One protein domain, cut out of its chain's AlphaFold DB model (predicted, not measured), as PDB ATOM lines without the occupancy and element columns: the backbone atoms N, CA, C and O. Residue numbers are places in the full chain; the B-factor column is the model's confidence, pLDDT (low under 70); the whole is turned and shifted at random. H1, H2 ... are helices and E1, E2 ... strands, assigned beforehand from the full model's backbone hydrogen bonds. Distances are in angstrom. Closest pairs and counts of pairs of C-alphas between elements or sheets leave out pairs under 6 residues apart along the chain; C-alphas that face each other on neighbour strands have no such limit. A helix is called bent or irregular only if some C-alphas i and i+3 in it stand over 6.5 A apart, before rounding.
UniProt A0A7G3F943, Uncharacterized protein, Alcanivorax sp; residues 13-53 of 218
ATOM      1  N   LEU A  13       6.258  42.812  23.183       58.56
ATOM      2  CA  LEU A  13       7.186  42.315  24.204       58.56
ATOM      3  C   LEU A  13       6.454  41.629  25.362       58.56
ATOM      4  O   LEU A  13       6.935  40.622  25.872       58.56
ATOM      5  N   ARG A  14       5.273  42.118  25.761       58.97
ATOM      6  CA  ARG A  14       4.436  41.448  26.773       58.97
ATOM      7  C   ARG A  14       3.878  40.120  26.267       58.97
ATOM      8  O   ARG A  14       3.858  39.161  27.032       58.97
ATOM      9  N   LEU A  15       3.457  40.060  25.004       60.28
ATOM     10  CA  LEU A  15       2.934  38.850  24.374       60.28
ATOM     11  C   LEU A  15       4.035  37.796  24.189       60.28
ATOM     12  O   LEU A  15       3.837  36.646  24.567       60.28
ATOM     13  N   ALA A  16       5.218  38.204  23.724       66.88
ATOM     14  CA  ALA A  16       6.391  37.341  23.614       66.88
ATOM     15  C   ALA A  16       6.833  36.813  24.986       66.88
ATOM     16  O   ALA A  16       7.054  35.617  25.142       66.88
ATOM     17  N   HIS A  17       6.873  37.667  26.013       60.38
ATOM     18  CA  HIS A  17       7.186  37.247  27.380       60.38
ATOM     19  C   HIS A  17       6.136  36.267  27.924       60.38
ATOM     20  O   HIS A  17       6.496  35.275  28.547       60.38
ATOM     21  N   LYS A  18       4.842  36.483  27.638       57.28
ATOM     22  CA  LYS A  18       3.773  35.535  27.986       57.28
ATOM     23  C   LYS A  18       3.975  34.193  27.284       57.28
ATOM     24  O   LYS A  18       3.949  33.180  27.958       57.28
ATOM     25  N   ILE A  19       4.231  34.170  25.978       65.00
ATOM     26  CA  ILE A  19       4.407  32.931  25.200       65.00
ATOM     27  C   ILE A  19       5.668  32.169  25.632       65.00
ATOM     28  O   ILE A  19       5.613  30.958  25.815       65.00
ATOM     29  N   ILE A  20       6.783  32.867  25.853       63.12
ATOM     30  CA  ILE A  20       8.060  32.256  26.244       63.12
ATOM     31  C   ILE A  20       7.993  31.740  27.689       63.12
ATOM     32  O   ILE A  20       8.339  30.589  27.942       63.12
ATOM     33  N   TYR A  21       7.491  32.540  28.637       55.88
ATOM     34  CA  TYR A  21       7.455  32.140  30.049       55.88
ATOM     35  C   TYR A  21       6.257  31.255  30.424       55.88
ATOM     36  O   TYR A  21       6.409  30.442  31.331       55.88
ATOM     37  N   PHE A  22       5.098  31.345  29.755       53.66
ATOM     38  CA  PHE A  22       4.028  30.349  29.941       53.66
ATOM     39  C   PHE A  22       4.290  29.080  29.125       53.66
ATOM     40  O   PHE A  22       4.123  27.988  29.652       53.66
ATOM     41  N   GLY A  23       4.741  29.183  27.872       55.94
ATOM     42  CA  GLY A  23       4.878  28.025  26.981       55.94
ATOM     43  C   GLY A  23       6.007  27.061  27.358       55.94
ATOM     44  O   GLY A  23       5.837  25.850  27.241       55.94
ATOM     45  N   VAL A  24       7.143  27.572  27.851       53.34
ATOM     46  CA  VAL A  24       8.298  26.732  28.235       53.34
ATOM     47  C   VAL A  24       8.148  26.176  29.653       53.34
ATOM     48  O   VAL A  24       8.543  25.044  29.913       53.34
ATOM     49  N   ARG A  25       7.516  26.927  30.564       50.53
ATOM     50  CA  ARG A  25       7.359  26.532  31.974       50.53
ATOM     51  C   ARG A  25       6.181  25.581  32.209       50.53
ATOM     52  O   ARG A  25       6.195  24.832  33.174       50.53
ATOM     53  N   GLN A  26       5.177  25.577  31.327       53.72
ATOM     54  CA  GLN A  26       4.002  24.711  31.452       53.72
ATOM     55  C   GLN A  26       4.260  23.286  30.934       53.72
ATOM     56  O   GLN A  26       3.748  22.336  31.511       53.72
ATOM     57  N   ARG A  27       5.099  23.101  29.901       52.91
ATOM     58  CA  ARG A  27       5.394  21.762  29.349       52.91
ATOM     59  C   ARG A  27       6.172  20.850  30.301       52.91
ATOM     60  O   ARG A  27       5.943  19.648  30.261       52.91
ATOM     61  N   SER A  28       7.062  21.387  31.140       58.50
ATOM     62  CA  SER A  28       7.773  20.574  32.139       58.50
ATOM     63  C   SER A  28       6.845  20.147  33.279       58.50
ATOM     64  O   SER A  28       6.839  18.978  33.636       58.50
ATOM     65  N   ILE A  29       5.988  21.055  33.763       62.22
ATOM     66  CA  ILE A  29       5.022  20.789  34.844       62.22
ATOM     67  C   ILE A  29       3.945  19.779  34.410       62.22
ATOM     68  O   ILE A  29       3.509  18.966  35.214       62.22
ATOM     69  N   LEU A  30       3.522  19.794  33.139       64.19
ATOM     70  CA  LEU A  30       2.518  18.851  32.620       64.19
ATOM     71  C   LEU A  30       2.997  17.390  32.581       64.19
ATOM     72  O   LEU A  30       2.163  16.489  32.540       64.19
ATOM     73  N   ASN A  31       4.312  17.159  32.581       72.88
ATOM     74  CA  ASN A  31       4.904  15.822  32.507       72.88
ATOM     75  C   ASN A  31       5.410  15.312  33.861       72.88
ATOM     76  O   ASN A  31       5.859  14.170  33.945       72.88
ATOM     77  N   GLU A  32       5.364  16.131  34.913       81.12
ATOM     78  CA  GLU A  32       5.724  15.675  36.252       81.12
ATOM     79  C   GLU A  32       4.598  14.804  36.828       81.12
ATOM     80  O   GLU A  32       3.416  15.126  36.654       81.12
ATOM     81  N   PRO A  33       4.929  13.680  37.487       85.00
ATOM     82  CA  PRO A  33       3.924  12.853  38.133       85.00
ATOM     83  C   PRO A  33       3.220  13.643  39.239       85.00
ATOM     84  O   PRO A  33       3.854  14.296  40.070       85.00
ATOM     85  N   ILE A  34       1.890  13.570  39.273       90.31
ATOM     86  CA  ILE A  34       1.098  14.235  40.312       90.31
ATOM     87  C   ILE A  34       1.146  13.383  41.578       90.31
ATOM     88  O   ILE A  34       0.584  12.289  41.612       90.31
ATOM     89  N   HIS A  35       1.763  13.899  42.638       92.69
ATOM     90  CA  HIS A  35       1.720  13.282  43.964       92.69
ATOM     91  C   HIS A  35       0.477  13.766  44.720       92.69
ATOM     92  O   HIS A  35       0.438  14.879  45.244       92.69
ATOM     93  N   LEU A  36      -0.560  12.933  44.757       93.94
ATOM     94  CA  LEU A  36      -1.801  13.197  45.471       93.94
ATOM     95  C   LEU A  36      -1.724  12.633  46.891       93.94
ATOM     96  O   LEU A  36      -1.769  11.422  47.092       93.94
ATOM     97  N   PHE A  37      -1.683  13.515  47.884       95.00
ATOM     98  CA  PHE A  37      -1.872  13.150  49.286       95.00
ATOM     99  C   PHE A  37      -3.349  13.304  49.667       95.00
ATOM    100  O   PHE A  37      -3.920  14.381  49.491       95.00
ATOM    101  N   THR A  38      -3.994  12.240  50.146       91.94
ATOM    102  CA  THR A  38      -5.455  12.226  50.348       91.94
ATOM    103  C   THR A  38      -5.893  11.254  51.438       91.94
ATOM    104  O   THR A  38      -5.285  10.206  51.619       91.94
ATOM    105  N   SER A  39      -6.980  11.551  52.152       89.62
ATOM    106  CA  SER A  39      -7.610  10.599  53.079       89.62
ATOM    107  C   SER A  39      -8.600   9.647  52.400       89.62
ATOM    108  O   SER A  39      -9.067   8.690  53.019       89.62
ATOM    109  N   PHE A  40      -8.959   9.915  51.144       87.56
ATOM    110  CA  PHE A  40      -9.900   9.093  50.394       87.56
ATOM    111  C   PHE A  40      -9.212   7.848  49.837       87.56
ATOM    112  O   PHE A  40      -8.055   7.881  49.422       87.56
ATOM    113  N   ASN A  41      -9.946   6.737  49.812       86.31
ATOM    114  CA  ASN A  41      -9.482   5.515  49.174       86.31
ATOM    115  C   ASN A  41      -9.713   5.619  47.660       86.31
ATOM    116  O   ASN A  41     -10.780   5.251  47.177       86.31
ATOM    117  N   LEU A  42      -8.743   6.194  46.950       86.56
ATOM    118  CA  LEU A  42      -8.794   6.419  45.506       86.56
ATOM    119  C   LEU A  42      -7.808   5.500  44.792       86.56
ATOM    120  O   LEU A  42      -6.699   5.273  45.277       86.56
ATOM    121  N   GLU A  43      -8.204   5.012  43.622       87.50
ATOM    122  CA  GLU A  43      -7.285   4.347  42.704       87.50
ATOM    123  C   GLU A  43      -6.377   5.380  42.029       87.50
ATOM    124  O   GLU A  43      -6.786   6.512  41.758       87.50
ATOM    125  N   SER A  44      -5.127   4.997  41.771       89.25
ATOM    126  CA  SER A  44      -4.160   5.873  41.110       89.25
ATOM    127  C   SER A  44      -4.440   5.951  39.612       89.25
ATOM    128  O   SER A  44      -4.600   4.923  38.956       89.25
ATOM    129  N   LEU A  45      -4.447   7.161  39.054       89.88
ATOM    130  CA  LEU A  45      -4.525   7.373  37.607       89.88
ATOM    131  C   LEU A  45      -3.137   7.281  36.936       89.88
ATOM    132  O   LEU A  45      -2.108   7.362  37.618       89.88
ATOM    133  N   PRO A  46      -3.064   7.144  35.595       89.75
ATOM    134  CA  PRO A  46      -1.800   7.260  34.873       89.75
ATOM    135  C   PRO A  46      -1.087   8.584  35.183       89.75
ATOM    136  O   PRO A  46      -1.714   9.642  35.196       89.75
ATOM    137  N   ASN A  47       0.228   8.523  35.413       88.94
ATOM    138  CA  ASN A  47       1.062   9.664  35.823       88.94
ATOM    139  C   ASN A  47       0.642  10.324  37.158       88.94
ATOM    140  O   ASN A  47       0.916  11.499  37.405       88.94
ATOM    141  N   GLN A  48      -0.013   9.566  38.036       92.56
ATOM    142  CA  GLN A  48      -0.349   9.977  39.392       92.56
ATOM    143  C   GLN A  48       0.240   8.975  40.390       92.56
ATOM    144  O   GLN A  48       0.271   7.774  40.130       92.56
ATOM    145  N   GLN A  49       0.699   9.475  41.533       92.75
ATOM    146  CA  GLN A  49       1.012   8.681  42.717       92.75
ATOM    147  C   GLN A  49       0.067   9.098  43.835       92.75
ATOM    148  O   GLN A  49      -0.049  10.286  44.129       92.75
ATOM    149  N   VAL A  50      -0.600   8.137  44.472       94.62
ATOM    150  CA  VAL A  50      -1.526   8.407  45.577       94.62
ATOM    151  C   VAL A  50      -0.891   7.981  46.898       94.62
ATOM    152  O   VAL A  50      -0.617   6.803  47.118       94.62
ATOM    153  N   THR A  51      -0.677   8.936  47.800       95.06
ATOM    154  CA  THR A  51      -0.315   8.680  49.197       95.06
ATOM    155  C   THR A  51      -1.564   8.823  50.054       95.06
ATOM    156  O   THR A  51      -2.065   9.928  50.280       95.06
ATOM    157  N   ARG A  52      -2.083   7.690  50.530       93.38
ATOM    158  CA  ARG A  52      -3.259   7.669  51.397       93.38
ATOM    159  C   ARG A  52      -2.875   8.017  52.835       93.38
ATOM    160  O   ARG A  52      -1.968   7.413  53.394       93.38
ATOM    161  N   HIS A  53      -3.617   8.933  53.445       91.69
ATOM    162  CA  HIS A  53      -3.528   9.268  54.861       91.69
ATOM    163  C   HIS A  53      -4.622   8.537  55.647       91.69
ATOM    164  O   HIS A  53      -5.810   8.809  55.467       91.69
TER     165      HIS A  53
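Overview. This is residues 13 to 53 of the 218 residues of an uncharacterized protein of Alcanivorax sp (UniProt A0A7G3F943). Two parallel strands, E1 and E2, lie side by side as a small head at one end, and one long helix, H1, 24.1 A from first to last C-alpha, sticks out from it as a free arm along the longest span of 47 A. Between the strands the chain folds back along the head, through residues 39 to 47, and E2 runs the same way as E1. The printed part has 41 residues, with one named helix and two named strands in the order H1, E1, E2; the sheet has the order E1, E2 and is parallel. The class is mixed, helices and strands. The whole is extended, with a radius of gyration of the C-alphas of 15.6 A and spans of 47 by 16 by 9 A.

Arrangement. The sheet has two strands, E1, residues 34 to 38, and E2, residues 48 to 52. They are parallel neighbours, with 20 degrees between their N-to-C directions. C-alphas that face each other are, for instance, those of Ile 34 and Gln 48, 4.6 A apart, and those of Thr 38 and Arg 52, 5.2 A apart. Among the backbone pairs within hydrogen-bond range are N 36 and O 49 at 2.8 A and N 51 and O 36 at 2.8 A. A short link of 9 residues joins E1 to E2. The helix H1, residues 13 to 29, is joined to E1 by a tight link of 4 residues. H1 and E2 are apart. Residues 13 to 29, the whole of H1, stand free. In H1, 9 of 13 O i to N i+4 pairs are within hydrogen-bond range.

Along the chain. E1 runs from Ile 34, with its C-alpha at (1.098, 14.235, 40.312), to Thr 38, and measures 12.2 A from first to last C-alpha. E2 runs from Gln 48 to Arg 52, with C-alpha 52 at (-3.259, 7.669, 51.397), and measures 12.6 A. H1 begins at Leu 13, with its C-alpha at (7.186, 42.315, 24.204), and ends at Ile 29, a length of 24.1 A. H1 is not bent.

Size, cuts and confidence. The outline is a rod, but only just. The two C-alphas farthest apart are those of Leu 13 and Asn 41, at 47.5 A, and the first and last printed C-alphas, of Leu 13 and His 53, are 46.3 A apart. The printed part has no cut, and no link in it is long. The mean pLDDT of the printed part is 75.8. Residues 13 to 30 are under 70, and the mean is 58 in H1, 93 in E1 and 94 in E2.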